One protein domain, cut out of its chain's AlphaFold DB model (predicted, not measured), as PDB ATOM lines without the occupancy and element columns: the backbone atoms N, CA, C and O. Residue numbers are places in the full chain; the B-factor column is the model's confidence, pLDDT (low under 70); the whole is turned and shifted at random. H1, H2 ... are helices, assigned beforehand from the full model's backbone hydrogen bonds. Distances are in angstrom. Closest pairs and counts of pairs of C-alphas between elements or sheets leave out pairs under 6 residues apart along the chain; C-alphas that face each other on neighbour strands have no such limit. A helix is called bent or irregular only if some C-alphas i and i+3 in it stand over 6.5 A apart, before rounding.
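Overview. This is residues 4 to 114 of the 114 residues of an uncharacterized protein of Nitratireductor aquibiodomus RA22 (UniProt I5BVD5). Kinked helix H1 sticks out with residues 4 to 17, while its later part packs on a long pair, H2 and bent H4, side by side and opposite ways. Short H3 sits before H4. The printed part has 111 residues, 92 of them in four named helices in the order H1 to H4, with no named strand; the class is all helix, and the whole is loose, with a radius of gyration of the C-alphas of 17.4 A and spans of 59 by 33 by 19 A.

Arrangement. H1, residues 4 to 30, forms a helical hairpin with H2, residues 35 to 65; their closest C-alphas, Pro 24 and Ser 42, are 4.8 A apart. H4, residues 84 to 113, assigned as one helix by its hydrogen bonds, is bent, C-alphas 93 and 96 being 6.9 A apart; its arm H4b, residues 96 to 113, touches H2, the closest C-alphas, Pro 35 and Ala 106, 4.1 A apart. Within hydrogen-bond range are 18 of 23 O i to N i+4 pairs in H1 and 22 of 27 in H2.

Along the chain. H1 begins at C-alpha 4 (-57.196, 0.539, -37.903); H4b ends at C-alpha 113 (-51.223, 34.941, -10.108). H2, 41.3 A long, is only just irregular: C-alphas 62 and 65 are 6.6 A apart. H3 is residues 79 to 82.

Size, cuts and confidence. The printed part has no cut; H2 to H3 is a long link. No printed residue is under 70 in pLDDT.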
ATOM      1  N   SER A   4     -56.200   0.341 -38.964       88.88
ATOM      2  CA  SER A   4     -57.196   0.539 -37.903       88.88
ATOM      3  C   SER A   4     -56.580   0.538 -36.507       88.88
ATOM      4  O   SER A   4     -56.883   1.441 -35.728       88.88
ATOM      5  N   GLU A   5     -55.689  -0.411 -36.210       88.88
ATOM      6  CA  GLU A   5     -54.977  -0.486 -34.924       88.88
ATOM      7  C   GLU A   5     -54.085   0.742 -34.730       88.88
ATOM      8  O   GLU A   5     -54.104   1.371 -33.677       88.88
ATOM      9  N   LYS A   6     -53.373   1.163 -35.783       90.56
ATOM     10  CA  LYS A   6     -52.558   2.383 -35.759       90.56
ATOM     11  C   LYS A   6     -53.393   3.616 -35.413       90.56
ATOM     12  O   LYS A   6     -52.992   4.415 -34.569       90.56
ATOM     13  N   ARG A   7     -54.555   3.773 -36.055       91.56
ATOM     14  CA  ARG A   7     -55.467   4.895 -35.796       91.56
ATOM     15  C   ARG A   7     -56.002   4.868 -34.365       91.56
ATOM     16  O   ARG A   7     -56.082   5.921 -33.743       91.56
ATOM     17  N   GLN A   8     -56.337   3.688 -33.844       91.38
ATOM     18  CA  GLN A   8     -56.778   3.518 -32.457       91.38
ATOM     19  C   GLN A   8     -55.675   3.878 -31.462       91.38
ATOM     20  O   GLN A   8     -55.940   4.631 -30.529       91.38
ATOM     21  N   SER A   9     -54.439   3.435 -31.695       89.88
ATOM     22  CA  SER A   9     -53.300   3.789 -30.846       89.88
ATOM     23  C   SER A   9     -53.043   5.294 -30.840       89.88
ATOM     24  O   SER A   9     -52.889   5.880 -29.774       89.88
ATOM     25  N   ILE A  10     -53.065   5.948 -32.009       92.62
ATOM     26  CA  ILE A  10     -52.901   7.409 -32.105       92.62
ATOM     27  C   ILE A  10     -54.025   8.132 -31.360       92.62
ATOM     28  O   ILE A  10     -53.749   9.052 -30.594       92.62
ATOM     29  N   ALA A  11     -55.279   7.721 -31.560       91.81
ATOM     30  CA  ALA A  11     -56.424   8.331 -30.888       91.81
ATOM     31  C   ALA A  11     -56.353   8.154 -29.363       91.81
ATOM     32  O   ALA A  11     -56.576   9.110 -28.624       91.81
ATOM     33  N   GLY A  12     -55.985   6.958 -28.896       90.12
ATOM     34  CA  GLY A  12     -55.788   6.674 -27.477       90.12
ATOM     35  C   GLY A  12     -54.692   7.543 -26.869       90.12
ATOM     36  O   GLY A  12     -54.902   8.146 -25.823       90.12
ATOM     37  N   MET A  13     -53.559   7.684 -27.558       89.69
ATOM     38  CA  MET A  13     -52.443   8.518 -27.107       89.69
ATOM     39  C   MET A  13     -52.803  10.010 -27.094       89.69
ATOM     40  O   MET A  13     -52.478  10.725 -26.149       89.69
ATOM     41  N   ALA A  14     -53.517  10.481 -28.120       91.94
ATOM     42  CA  ALA A  14     -53.998  11.858 -28.195       91.94
ATOM     43  C   ALA A  14     -54.974  12.196 -27.058       91.94
ATOM     44  O   ALA A  14     -54.995  13.333 -26.597       91.94
ATOM     45  N   LEU A  15     -55.756  11.217 -26.595       91.88
ATOM     46  CA  LEU A  15     -56.660  11.377 -25.460       91.88
ATOM     47  C   LEU A  15     -55.932  11.286 -24.111       91.88
ATOM     48  O   LEU A  15     -56.208  12.079 -23.211       91.88
ATOM     49  N   SER A  16     -55.017  10.330 -23.950       88.12
ATOM     50  CA  SER A  16     -54.385  10.051 -22.657       88.12
ATOM     51  C   SER A  16     -53.324  11.079 -22.271       88.12
ATOM     52  O   SER A  16     -53.225  11.424 -21.096       88.12
ATOM     53  N   LEU A  17     -52.562  11.627 -23.223       90.31
ATOM     54  CA  LEU A  17     -51.489  12.579 -22.912       90.31
ATOM     55  C   LEU A  17     -52.000  13.881 -22.258       90.31
ATOM     56  O   LEU A  17     -51.464  14.253 -21.209       90.31
ATOM     57  N   PRO A  18     -53.040  14.565 -22.778       91.19
ATOM     58  CA  PRO A  18     -53.612  15.728 -22.101       91.19
ATOM     59  C   PRO A  18     -54.237  15.374 -20.751       91.19
ATOM     60  O   PRO A  18     -54.162  16.169 -19.819       91.19
ATOM     61  N   LEU A  19     -54.821  14.180 -20.625       91.06
ATOM     62  CA  LEU A  19     -55.416  13.720 -19.373       91.06
ATOM     63  C   LEU A  19     -54.350  13.537 -18.281       91.06
ATOM     64  O   LEU A  19     -54.525  14.009 -17.165       91.06
ATOM     65  N   VAL A  20     -53.238  12.879 -18.604       92.56
ATOM     66  CA  VAL A  20     -52.196  12.540 -17.626       92.56
ATOM     67  C   VAL A  20     -51.300  13.735 -17.311       92.56
ATOM     68  O   VAL A  20     -50.931  13.930 -16.156       92.56
ATOM     69  N   PHE A  21     -50.951  14.549 -18.310       94.06
ATOM     70  CA  PHE A  21     -49.976  15.633 -18.135       94.06
ATOM     71  C   PHE A  21     -50.598  17.030 -18.142       94.06
ATOM     72  O   PHE A  21     -50.109  17.920 -17.450       94.06
ATOM     73  N   GLY A  22     -51.678  17.236 -18.895       93.50
ATOM     74  CA  GLY A  22     -52.362  18.527 -18.984       93.50
ATOM     75  C   GLY A  22     -53.286  18.797 -17.797       93.50
ATOM     76  O   GLY A  22     -53.247  19.890 -17.238       93.50
ATOM     77  N   LEU A  23     -54.088  17.811 -17.371       95.94
ATOM     78  CA  LEU A  23     -55.029  18.005 -16.260       95.94
ATOM     79  C   LEU A  23     -54.362  18.403 -14.939       95.94
ATOM     80  O   LEU A  23     -54.904  19.302 -14.303       95.94
ATOM     81  N   PRO A  24     -53.218  17.832 -14.511       96.94
ATOM     82  CA  PRO A  24     -52.563  18.284 -13.283       96.94
ATOM     83  C   PRO A  24     -52.194  19.771 -13.293       96.94
ATOM     84  O   PRO A  24     -52.374  20.456 -12.287       96.94
ATOM     85  N   VAL A  25     -51.737  20.276 -14.445       97.50
ATOM     86  CA  VAL A  25     -51.386  21.691 -14.640       97.50
ATOM     87  C   VAL A  25     -52.642  22.560 -14.653       97.50
ATOM     88  O   VAL A  25     -52.697  23.573 -13.961       97.50
ATOM     89  N   LEU A  26     -53.678  22.151 -15.390       96.69
ATOM     90  CA  LEU A  26     -54.957  22.868 -15.424       96.69
ATOM     91  C   LEU A  26     -55.622  22.915 -14.046       96.69
ATOM     92  O   LEU A  26     -56.164  23.947 -13.667       96.69
ATOM     93  N   ALA A  27     -55.553  21.823 -13.284       96.69
ATOM     94  CA  ALA A  27     -56.066  21.755 -11.923       96.69
ATOM     95  C   ALA A  27     -55.312  22.709 -10.987       96.69
ATOM     96  O   ALA A  27     -55.949  23.369 -10.173       96.69
ATOM     97  N   ALA A  28     -53.988  22.830 -11.133       97.06
ATOM     98  CA  ALA A  28     -53.199  23.787 -10.362       97.06
ATOM     99  C   ALA A  28     -53.587  25.246 -10.670       97.06
ATOM    100  O   ALA A  28     -53.709  26.049  -9.748       97.06
ATOM    101  N   VAL A  29     -53.837  25.578 -11.943       96.75
ATOM    102  CA  VAL A  29     -54.324  26.910 -12.355       96.75
ATOM    103  C   VAL A  29     -55.736  27.171 -11.838       96.75
ATOM    104  O   VAL A  29     -56.004  28.240 -11.306       96.75
ATOM    105  N   TRP A  30     -56.636  26.194 -11.965       97.06
ATOM    106  CA  TRP A  30     -58.016  26.303 -11.489       97.06
ATOM    107  C   TRP A  30     -58.104  26.520  -9.975       97.06
ATOM    108  O   TRP A  30     -59.020  27.179  -9.495       97.06
ATOM    109  N   GLN A  31     -57.162  25.952  -9.223       96.38
ATOM    110  CA  GLN A  31     -57.041  26.145  -7.779       96.38
ATOM    111  C   GLN A  31     -56.251  27.408  -7.397       96.38
ATOM    112  O   GLN A  31     -56.013  27.618  -6.212       96.38
ATOM    113  N   GLU A  32     -55.831  28.220  -8.374       95.38
ATOM    114  CA  GLU A  32     -55.069  29.459  -8.165       95.38
ATOM    115  C   GLU A  32     -53.788  29.242  -7.333       95.38
ATOM    116  O   GLU A  32     -53.350  30.101  -6.567       95.38
ATOM    117  N   LEU A  33     -53.155  28.071  -7.486       97.00
ATOM    118  CA  LEU A  33     -51.979  27.709  -6.697       97.00
ATOM    119  C   LEU A  33     -50.797  28.628  -7.007       97.00
ATOM    120  O   LEU A  33     -50.485  28.905  -8.173       97.00
ATOM    121  N   GLN A  34     -50.076  29.033  -5.961       97.25
ATOM    122  CA  GLN A  34     -48.829  29.780  -6.116       97.25
ATOM    123  C   GLN A  34     -47.777  28.921  -6.841       97.25
ATOM    124  O   GLN A  34     -47.834  27.692  -6.766       97.25
ATOM    125  N   PRO A  35     -46.765  29.508  -7.513       97.75
ATOM    126  CA  PRO A  35     -45.856  28.763  -8.394       97.75
ATOM    127  C   PRO A  35     -45.219  27.518  -7.762       97.75
ATOM    128  O   PRO A  35     -45.143  26.459  -8.382       97.75
ATOM    129  N   LEU A  36     -44.779  27.623  -6.506       97.75
ATOM    130  CA  LEU A  36     -44.155  26.504  -5.804       97.75
ATOM    131  C   LEU A  36     -45.164  25.398  -5.458       97.75
ATOM    132  O   LEU A  36     -44.849  24.215  -5.566       97.75
ATOM    133  N   GLU A  37     -46.384  25.770  -5.079       98.00
ATOM    134  CA  GLU A  37     -47.471  24.828  -4.799       98.00
ATOM    135  C   GLU A  37     -47.918  24.127  -6.084       98.00
ATOM    136  O   GLU A  37     -48.035  22.902  -6.116       98.00
ATOM    137  N   ALA A  38     -48.066  24.885  -7.173       98.06
ATOM    138  CA  ALA A  38     -48.408  24.374  -8.493       98.06
ATOM    139  C   ALA A  38     -47.362  23.373  -9.019       98.06
ATOM    140  O   ALA A  38     -47.736  22.382  -9.659       98.06
ATOM    141  N   PHE A  39     -46.073  23.579  -8.710       98.56
ATOM    142  CA  PHE A  39     -45.008  22.615  -9.000       98.56
ATOM    143  C   PHE A  39     -45.246  21.277  -8.306       98.56
ATOM    144  O   PHE A  39     -45.323  20.239  -8.970       98.56
ATOM    145  N   PHE A  40     -45.365  21.291  -6.975       98.50
ATOM    146  CA  PHE A  40     -45.499  20.063  -6.193       98.50
ATOM    147  C   PHE A  40     -46.825  19.359  -6.457       98.50
ATOM    148  O   PHE A  40     -46.845  18.133  -6.538       98.50
ATOM    149  N   HIS A  41     -47.906  20.113  -6.659       98.25
ATOM    150  CA  HIS A  41     -49.199  19.571  -7.054       98.25
ATOM    151  C   HIS A  41     -49.099  18.828  -8.393       98.25
ATOM    152  O   HIS A  41     -49.415  17.640  -8.475       98.25
ATOM    153  N   SER A  42     -48.597  19.496  -9.435       98.06
ATOM    154  CA  SER A  42     -48.558  18.931 -10.790       98.06
ATOM    155  C   SER A  42     -47.589  17.750 -10.893       98.06
ATOM    156  O   SER A  42     -47.947  16.704 -11.436       98.06
ATOM    157  N   ALA A  43     -46.384  17.871 -10.322       98.44
ATOM    158  CA  ALA A  43     -45.419  16.772 -10.273       98.44
ATOM    159  C   ALA A  43     -45.938  15.600  -9.426       98.44
ATOM    160  O   ALA A  43     -45.839  14.444  -9.836       98.44
ATOM    161  N   GLY A  44     -46.524  15.897  -8.262       98.00
ATOM    162  CA  GLY A  44     -47.070  14.906  -7.341       98.00
ATOM    163  C   GLY A  44     -48.187  14.082  -7.970       98.00
ATOM    164  O   GLY A  44     -48.160  12.858  -7.869       98.00
ATOM    165  N   MET A  45     -49.115  14.714  -8.692       97.69
ATOM    166  CA  MET A  45     -50.164  13.996  -9.423       97.69
ATOM    167  C   MET A  45     -49.590  13.022 -10.455       97.69
ATOM    168  O   MET A  45     -50.022  11.873 -10.501       97.69
ATOM    169  N   VAL A  46     -48.594  13.435 -11.248       97.50
ATOM    170  CA  VAL A  46     -47.958  12.544 -12.238       97.50
ATOM    171  C   VAL A  46     -47.246  11.375 -11.554       97.50
ATOM    172  O   VAL A  46     -47.364  10.239 -12.009       97.50
ATOM    173  N   VAL A  47     -46.550  11.621 -10.439       98.06
ATOM    174  CA  VAL A  47     -45.908  10.554  -9.654       98.06
ATOM    175  C   VAL A  47     -46.944   9.584  -9.090       98.06
ATOM    176  O   VAL A  47     -46.748   8.377  -9.189       98.06
ATOM    177  N   ILE A  48     -48.051  10.079  -8.534       97.56
ATOM    178  CA  ILE A  48     -49.127   9.242  -7.985       97.56
ATOM    179  C   ILE A  48     -49.767   8.391  -9.083       97.56
ATOM    180  O   ILE A  48     -49.970   7.198  -8.875       97.56
ATOM    181  N   LEU A  49     -50.039   8.968 -10.256       95.81
ATOM    182  CA  LEU A  49     -50.558   8.221 -11.405       95.81
ATOM    183  C   LEU A  49     -49.572   7.138 -11.861       95.81
ATOM    184  O   LEU A  49     -49.981   6.001 -12.079       95.81
ATOM    185  N   GLY A  50     -48.277   7.454 -11.934       96.56
ATOM    186  CA  GLY A  50     -47.243   6.472 -12.270       96.56
ATOM    187  C   GLY A  50     -47.074   5.374 -11.214       96.56
ATOM    188  O   GLY A  50     -46.819   4.226 -11.559       96.56
ATOM    189  N   LEU A  51     -47.245   5.692  -9.927       97.94
ATOM    190  CA  LEU A  51     -47.234   4.699  -8.848       97.94
ATOM    191  C   LEU A  51     -48.475   3.811  -8.881       97.94
ATOM    192  O   LEU A  51     -48.366   2.617  -8.616       97.94
ATOM    193  N   PHE A  52     -49.643   4.374  -9.192       97.44
ATOM    194  CA  PHE A  52     -50.859   3.593  -9.382       97.44
ATOM    195  C   PHE A  52     -50.680   2.598 -10.531       97.44
ATOM    196  O   PHE A  52     -50.973   1.420 -10.351       97.44
ATOM    197  N   ASP A  53     -50.138   3.045 -11.664       95.56
ATOM    198  CA  ASP A  53     -49.816   2.173 -12.794       95.56
ATOM    199  C   ASP A  53     -48.831   1.068 -12.378       95.56
ATOM    200  O   ASP A  53     -49.157  -0.111 -12.477       95.56
ATOM    201  N   LEU A  54     -47.703   1.427 -11.755       97.69
ATOM    202  CA  LEU A  54     -46.693   0.463 -11.306       97.69
ATOM    203  C   LEU A  54     -47.243  -0.573 -10.309       97.69
ATOM    204  O   LEU A  54     -46.943  -1.759 -10.397       97.69
ATOM    205  N   ILE A  55     -48.002  -0.137  -9.307       98.00
ATOM    206  CA  ILE A  55     -48.418  -1.012  -8.205       98.00
ATOM    207  C   ILE A  55     -49.670  -1.799  -8.584       98.00
ATOM    208  O   ILE A  55     -49.742  -3.006  -8.349       98.00
ATOM    209  N   VAL A  56     -50.677  -1.118  -9.128       97.06
ATOM    210  CA  VAL A  56     -51.996  -1.708  -9.371       97.06
ATOM    211  C   VAL A  56     -52.035  -2.380 -10.731       97.06
ATOM    212  O   VAL A  56     -52.489  -3.515 -10.829       97.06
ATOM    213  N   ILE A  57     -51.566  -1.716 -11.781       95.19
ATOM    214  CA  ILE A  57     -51.655  -2.273 -13.128       95.19
ATOM    215  C   ILE A  57     -50.504  -3.257 -13.342       95.19
ATOM    216  O   ILE A  57     -50.735  -4.460 -13.452       95.19
ATOM    217  N   ASP A  58     -49.265  -2.789 -13.304       95.06
ATOM    218  CA  ASP A  58     -48.095  -3.607 -13.611       95.06
ATOM    219  C   ASP A  58     -47.899  -4.738 -12.592       95.06
ATOM    220  O   ASP A  58     -47.919  -5.920 -12.930       95.06
ATOM    221  N   TRP A  59     -47.741  -4.416 -11.312       96.56
ATOM    222  CA  TRP A  59     -47.400  -5.436 -10.323       96.56
ATOM    223  C   TRP A  59     -48.581  -6.312  -9.927       96.56
ATOM    224  O   TRP A  59     -48.465  -7.538  -9.927       96.56
ATOM    225  N   LEU A  60     -49.719  -5.716  -9.575       95.88
ATOM    226  CA  LEU A  60     -50.862  -6.497  -9.116       95.88
ATOM    227  C   LEU A  60     -51.548  -7.230 -10.276       95.88
ATOM    228  O   LEU A  60     -51.793  -8.430 -10.151       95.88
ATOM    229  N   MET A  61     -51.849  -6.564 -11.393       94.25
ATOM    230  CA  MET A  61     -52.600  -7.201 -12.482       94.25
ATOM    231  C   MET A  61     -51.706  -8.034 -13.407       94.25
ATOM    232  O   MET A  61     -52.022  -9.208 -13.626       94.25
ATOM    233  N   PHE A  62     -50.599  -7.481 -13.918       92.81
ATOM    234  CA  PHE A  62     -49.707  -8.218 -14.826       92.81
ATOM    235  C   PHE A  62     -48.801  -9.207 -14.089       92.81
ATOM    236  O   PHE A  62     -48.688 -10.352 -14.529       92.81
ATOM    237  N   CYS A  63     -48.195  -8.820 -12.960       93.38
ATOM    238  CA  CYS A  63     -47.224  -9.693 -12.302       93.38
ATOM    239  C   CYS A  63     -47.799 -10.713 -11.332       93.38
ATOM    240  O   CYS A  63     -47.330 -11.861 -11.326       93.38
ATOM    241  N   PHE A  64     -48.796 -10.326 -10.543       94.12
ATOM    242  CA  PHE A  64     -49.330 -11.156  -9.472       94.12
ATOM    243  C   PHE A  64     -50.579 -11.944  -9.885       94.12
ATOM    244  O   PHE A  64     -50.538 -13.172  -9.892       94.12
ATOM    245  N   LEU A  65     -51.680 -11.263 -10.224       93.75
ATOM    246  CA  LEU A  65     -52.985 -11.899 -10.444       93.75
ATOM    247  C   LEU A  65     -53.086 -12.632 -11.780       93.75
ATOM    248  O   LEU A  65     -53.669 -13.713 -11.821       93.75
ATOM    249  N   ARG A  66     -52.549 -12.044 -12.859       91.94
ATOM    250  CA  ARG A  66     -52.559 -12.612 -14.221       91.94
ATOM    251  C   ARG A  66     -53.943 -13.129 -14.642       91.94
ATOM    252  O   ARG A  66     -54.086 -14.308 -14.971       91.94
ATOM    253  N   PRO A  67     -54.992 -12.287 -14.609       90.62
ATOM    254  CA  PRO A  67     -56.315 -12.735 -15.015       90.62
ATOM    255  C   PRO A  67     -56.316 -13.119 -16.501       90.62
ATOM    256  O   PRO A  67     -55.581 -12.546 -17.307       90.62
ATOM    257  N   SER A  68     -57.183 -14.055 -16.884       89.38
ATOM    258  CA  SER A  68     -57.189 -14.661 -18.225       89.38
ATOM    259  C   SER A  68     -57.467 -13.692 -19.380       89.38
ATOM    260  O   SER A  68     -57.222 -14.038 -20.523       89.38
ATOM    261  N   PHE A  69     -57.989 -12.490 -19.111       89.50
ATOM    262  CA  PHE A  69     -58.169 -11.451 -20.134       89.50
ATOM    263  C   PHE A  69     -56.917 -10.580 -20.353       89.50
ATOM    264  O   PHE A  69     -56.874  -9.816 -21.314       89.50
ATOM    265  N   ILE A  70     -55.931 -10.652 -19.452       88.75
ATOM    266  CA  ILE A  70     -54.630  -9.966 -19.563       88.75
ATOM    267  C   ILE A  70     -53.571 -10.903 -20.142       88.75
ATOM    268  O   ILE A  70     -52.725 -10.474 -20.929       88.75
ATOM    269  N   VAL A  71     -53.595 -12.175 -19.736       88.94
ATOM    270  CA  VAL A  71     -52.700 -13.192 -20.291       88.94
ATOM    271  C   VAL A  71     -53.128 -13.466 -21.727       88.94
ATOM    272  O   VAL A  71     -54.283 -13.795 -21.984       88.94
ATOM    273  N   LEU A  72     -52.206 -13.281 -22.669       87.06
ATOM    274  CA  LEU A  72     -52.483 -13.531 -24.077       87.06
ATOM    275  C   LEU A  72     -52.500 -15.041 -24.318       87.06
ATOM    276  O   LEU A  72     -51.697 -15.786 -23.760       87.06
ATOM    277  N   GLU A  73     -53.412 -15.499 -25.170       86.12
ATOM    278  CA  GLU A  73     -53.475 -16.917 -25.516       86.12
ATOM    279  C   GLU A  73     -52.124 -17.391 -26.075       86.12
ATOM    280  O   GLU A  73     -51.577 -16.807 -27.014       86.12
ATOM    281  N   GLY A  74     -51.571 -18.449 -25.477       85.69
ATOM    282  CA  GLY A  74     -50.282 -19.014 -25.876       85.69
ATOM    283  C   GLY A  74     -49.052 -18.359 -25.239       85.69
ATOM    284  O   GLY A  74     -47.938 -18.779 -25.553       85.69
ATOM    285  N   THR A  75     -49.211 -17.383 -24.335       88.50
ATOM    286  CA  THR A  75     -48.107 -16.809 -23.534       88.50
ATOM    287  C   THR A  75     -48.154 -17.226 -22.061       88.50
ATOM    288  O   THR A  75     -47.443 -16.662 -21.226       88.50
ATOM    289  N   ASP A  76     -48.963 -18.233 -21.728       84.88
ATOM    290  CA  ASP A  76     -49.073 -18.769 -20.375       84.88
ATOM    291  C   ASP A  76     -47.696 -19.122 -19.796       84.88
ATOM    292  O   ASP A  76     -46.935 -19.917 -20.350       84.88
ATOM    293  N   GLY A  77     -47.361 -18.513 -18.658       82.88
ATOM    294  CA  GLY A  77     -46.092 -18.754 -17.971       82.88
ATOM    295  C   GLY A  77     -44.876 -18.015 -18.542       82.88
ATOM    296  O   GLY A  77     -43.772 -18.260 -18.055       82.88
ATOM    297  N   ALA A  78     -45.049 -17.100 -19.506       88.81
ATOM    298  CA  ALA A  78     -43.968 -16.230 -19.974       88.81
ATOM    299  C   ALA A  78     -43.300 -15.493 -18.797       88.81
ATOM    300  O   ALA A  78     -43.977 -14.966 -17.903       88.81
ATOM    301  N   ALA A  79     -41.965 -15.487 -18.775       87.25
ATOM    302  CA  ALA A  79     -41.182 -14.953 -17.661       87.25
ATOM    303  C   ALA A  79     -41.403 -13.444 -17.482       87.25
ATOM    304  O   ALA A  79     -41.370 -12.943 -16.358       87.25
ATOM    305  N   GLU A  80     -41.699 -12.752 -18.580       86.38
ATOM    306  CA  GLU A  80     -41.987 -11.324 -18.659       86.38
ATOM    307  C   GLU A  80     -43.177 -10.932 -17.788       86.38
ATOM    308  O   GLU A  80     -43.137  -9.876 -17.162       86.38
ATOM    309  N   TYR A  81     -44.193 -11.796 -17.655       86.88
ATOM    310  CA  TYR A  81     -45.299 -11.513 -16.744       86.88
ATOM    311  C   TYR A  81     -44.802 -11.363 -15.307       86.88
ATOM    312  O   TYR A  81     -45.376 -10.597 -14.564       86.88
ATOM    313  N   GLY A  82     -43.727 -12.031 -14.883       89.62
ATOM    314  CA  GLY A  82     -43.205 -11.934 -13.516       89.62
ATOM    315  C   GLY A  82     -42.145 -10.860 -13.274       89.62
ATOM    316  O   GLY A  82     -41.599 -10.832 -12.170       89.62
ATOM    317  N   ASP A  83     -41.800 -10.017 -14.250       93.69
ATOM    318  CA  ASP A  83     -40.665  -9.096 -14.121       93.69
ATOM    319  C   ASP A  83     -41.047  -7.758 -13.461       93.69
ATOM    320  O   ASP A  83     -41.119  -6.699 -14.090       93.69
ATOM    321  N   TYR A  84     -41.218  -7.785 -12.137       95.50
ATOM    322  CA  TYR A  84     -41.471  -6.587 -11.322       95.50
ATOM    323  C   TYR A  84     -40.403  -5.496 -11.515       95.50
ATOM    324  O   TYR A  84     -40.699  -4.297 -11.450       95.50
ATOM    325  N   ARG A  85     -39.143  -5.899 -11.737       96.25
ATOM    326  CA  ARG A  85     -38.003  -4.981 -11.847       96.25
ATOM    327  C   ARG A  85     -38.040  -4.212 -13.161       96.25
ATOM    328  O   ARG A  85     -37.643  -3.041 -13.174       96.25
ATOM    329  N   HIS A  86     -38.494  -4.836 -14.243       94.62
ATOM    330  CA  HIS A  86     -38.686  -4.174 -15.528       94.62
ATOM    331  C   HIS A  86     -39.608  -2.959 -15.386       94.62
ATOM    332  O   HIS A  86     -39.195  -1.839 -15.698       94.62
ATOM    333  N   HIS A  87     -40.793  -3.162 -14.808       95.56
ATOM    334  CA  HIS A  87     -41.783  -2.107 -14.588       95.56
ATOM    335  C   HIS A  87     -41.273  -1.012 -13.645       95.56
ATOM    336  O   HIS A  87     -41.336   0.173 -13.973       95.56
ATOM    337  N   ALA A  88     -40.626  -1.386 -12.535       97.31
ATOM    338  CA  ALA A  88     -40.019  -0.413 -11.621       97.31
ATOM    339  C   ALA A  88     -38.956   0.456 -12.311       97.31
ATOM    340  O   ALA A  88     -38.868   1.663 -12.085       97.31
ATOM    341  N   THR A  89     -38.146  -0.152 -13.182       97.25
ATOM    342  CA  THR A  89     -37.136   0.567 -13.966       97.25
ATOM    343  C   THR A  89     -37.788   1.517 -14.969       97.25
ATOM    344  O   THR A  89     -37.296   2.632 -15.152       97.25
ATOM    345  N   GLY A  90     -38.894   1.106 -15.593       95.94
ATOM    346  CA  GLY A  90     -39.718   1.958 -16.450       95.94
ATOM    347  C   GLY A  90     -40.248   3.183 -15.707       95.94
ATOM    348  O   GLY A  90     -39.983   4.310 -16.127       95.94
ATOM    349  N   PHE A  91     -40.884   2.976 -14.553       96.62
ATOM    350  CA  PHE A  91     -41.369   4.055 -13.689       96.62
ATOM    351  C   PHE A  91     -40.252   5.039 -13.306       96.62
ATOM    352  O   PHE A  91     -40.398   6.247 -13.490       96.62
ATOM    353  N   MET A  92     -39.092   4.539 -12.858       97.62
ATOM    354  CA  MET A  92     -37.950   5.393 -12.506       97.62
ATOM    355  C   MET A  92     -37.456   6.234 -13.690       97.62
ATOM    356  O   MET A  92     -37.131   7.409 -13.521       97.62
ATOM    357  N   ARG A  93     -37.425   5.660 -14.900       97.00
ATOM    358  CA  ARG A  93     -37.080   6.391 -16.133       97.00
ATOM    359  C   ARG A  93     -38.125   7.443 -16.507       97.00
ATOM    360  O   ARG A  93     -37.781   8.389 -17.209       97.00
ATOM    361  N   GLY A  94     -39.362   7.295 -16.037       94.00
ATOM    362  CA  GLY A  94     -40.447   8.257 -16.204       94.00
ATOM    363  C   GLY A  94     -40.422   9.429 -15.216       94.00
ATOM    364  O   GLY A  94     -41.017  10.462 -15.505       94.00
ATOM    365  N   LEU A  95     -39.708   9.348 -14.087       96.00
ATOM    366  CA  LEU A  95     -39.675  10.433 -13.089       96.00
ATOM    367  C   LEU A  95     -39.238  11.811 -13.632       96.00
ATOM    368  O   LEU A  95     -39.818  12.813 -13.209       96.00
ATOM    369  N   PRO A  96     -38.290  11.925 -14.586       97.94
ATOM    370  CA  PRO A  96     -37.975  13.211 -15.205       97.94
ATOM    371  C   PRO A  96     -39.177  13.894 -15.879       97.94
ATOM    372  O   PRO A  96     -39.253  15.121 -15.869       97.94
ATOM    373  N   LEU A  97     -40.147  13.139 -16.412       95.69
ATOM    374  CA  LEU A  97     -41.385  13.710 -16.963       95.69
ATOM    375  C   LEU A  97     -42.232  14.384 -15.877       95.69
ATOM    376  O   LEU A  97     -42.778  15.456 -16.123       95.69
ATOM    377  N   ALA A  98     -42.290  13.824 -14.665       97.44
ATOM    378  CA  ALA A  98     -42.991  14.461 -13.552       97.44
ATOM    379  C   ALA A  98     -42.357  15.809 -13.172       97.44
ATOM    380  O   ALA A  98     -43.076  16.761 -12.878       97.44
ATOM    381  N   LEU A  99     -41.024  15.924 -13.249       98.00
ATOM    382  CA  LEU A  99     -40.328  17.198 -13.040       98.00
ATOM    383  C   LEU A  99     -40.685  18.221 -14.123       98.00
ATOM    384  O   LEU A  99     -40.955  19.375 -13.802       98.00
ATOM    385  N   ILE A 100     -40.732  17.802 -15.392       98.25
ATOM    386  CA  ILE A 100     -41.122  18.672 -16.514       98.25
ATOM    387  C   ILE A 100     -42.552  19.190 -16.322       98.25
ATOM    388  O   ILE A 100     -42.801  20.384 -16.484       98.25
ATOM    389  N   VAL A 101     -43.484  18.321 -15.929       98.12
ATOM    390  CA  VAL A 101     -44.880  18.705 -15.664       98.12
ATOM    391  C   VAL A 101     -44.988  19.599 -14.427       98.12
ATOM    392  O   VAL A 101     -45.740  20.569 -14.443       98.12
ATOM    393  N   GLY A 102     -44.194  19.341 -13.386       98.31
ATOM    394  CA  GLY A 102     -44.058  20.235 -12.237       98.31
ATOM    395  C   GLY A 102     -43.621  21.638 -12.650       98.31
ATOM    396  O   GLY A 102     -44.247  22.623 -12.268       98.31
ATOM    397  N   LEU A 103     -42.577  21.746 -13.476       98.56
ATOM    398  CA  LEU A 103     -42.114  23.036 -13.992       98.56
ATOM    399  C   LEU A 103     -43.201  23.733 -14.817       98.56
ATOM    400  O   LEU A 103     -43.436  24.921 -14.617       98.56
ATOM    401  N   ALA A 104     -43.912  23.005 -15.681       98.12
ATOM    402  CA  ALA A 104     -45.053  23.554 -16.414       98.12
ATOM    403  C   ALA A 104     -46.147  24.086 -15.466       98.12
ATOM    404  O   ALA A 104     -46.669  25.176 -15.691       98.12
ATOM    405  N   GLY A 105     -46.430  23.364 -14.377       98.19
ATOM    406  CA  GLY A 105     -47.318  23.799 -13.298       98.19
ATOM    407  C   GLY A 105     -46.866  25.105 -12.644       98.19
ATOM    408  O   GLY A 105     -47.655  26.041 -12.557       98.19
ATOM    409  N   ALA A 106     -45.595  25.211 -12.247       98.19
ATOM    410  CA  ALA A 106     -45.043  26.441 -11.669       98.19
ATOM    411  C   ALA A 106     -45.160  27.645 -12.604       98.19
ATOM    412  O   ALA A 106     -45.565  28.724 -12.168       98.19
ATOM    413  N   LEU A 107     -44.811  27.464 -13.883       98.00
ATOM    414  CA  LEU A 107     -44.946  28.519 -14.884       98.00
ATOM    415  C   LEU A 107     -46.408  28.955 -15.029       98.00
ATOM    416  O   LEU A 107     -46.689  30.150 -15.001       98.00
ATOM    417  N   ALA A 108     -47.333  28.004 -15.149       96.50
ATOM    418  CA  ALA A 108     -48.753  28.302 -15.292       96.50
ATOM    419  C   ALA A 108     -49.326  29.008 -14.051       96.50
ATOM    420  O   ALA A 108     -50.036  30.000 -14.189       96.50
ATOM    421  N   GLY A 109     -48.957  28.557 -12.847       94.88
ATOM    422  CA  GLY A 109     -49.337  29.206 -11.590       94.88
ATOM    423  C   GLY A 109     -48.787  30.630 -11.473       94.88
ATOM    424  O   GLY A 109     -49.503  31.527 -11.044       94.88
ATOM    425  N   GLY A 110     -47.552  30.881 -11.915       94.00
ATOM    426  CA  GLY A 110     -46.978  32.233 -11.929       94.00
ATOM    427  C   GLY A 110     -47.682  33.185 -12.891       94.00
ATOM    428  O   GLY A 110     -47.895  34.341 -12.546       94.00
ATOM    429  N   LEU A 111     -48.083  32.695 -14.066       93.56
ATOM    430  CA  LEU A 111     -48.844  33.483 -15.042       93.56
ATOM    431  C   LEU A 111     -50.282  33.764 -14.591       93.56
ATOM    432  O   LEU A 111     -50.846  34.777 -14.985       93.56
ATOM    433  N   ALA A 112     -50.883  32.869 -13.808       90.06
ATOM    434  CA  ALA A 112     -52.247  33.031 -13.310       90.06
ATOM    435  C   ALA A 112     -52.350  33.985 -12.105       90.06
ATOM    436  O   ALA A 112     -53.423  34.522 -11.855       90.06
ATOM    437  N   ASN A 113     -51.253  34.186 -11.366       82.62
ATOM    438  CA  ASN A 113     -51.223  34.941 -10.108       82.62
ATOM    439  C   ASN A 113     -50.468  36.288 -10.180       82.62
ATOM    440  O   ASN A 113     -50.364  36.968  -9.158       82.62
ATOM    441  N   GLY A 114     -49.893  36.648 -11.333       74.62
ATOM    442  CA  GLY A 114     -49.151  37.901 -11.555       74.62
ATOM    443  C   GLY A 114     -49.933  38.905 -12.385       74.62
ATOM    444  O   GLY A 114     -49.803  40.115 -12.091       74.62
TER     445      GLY A 114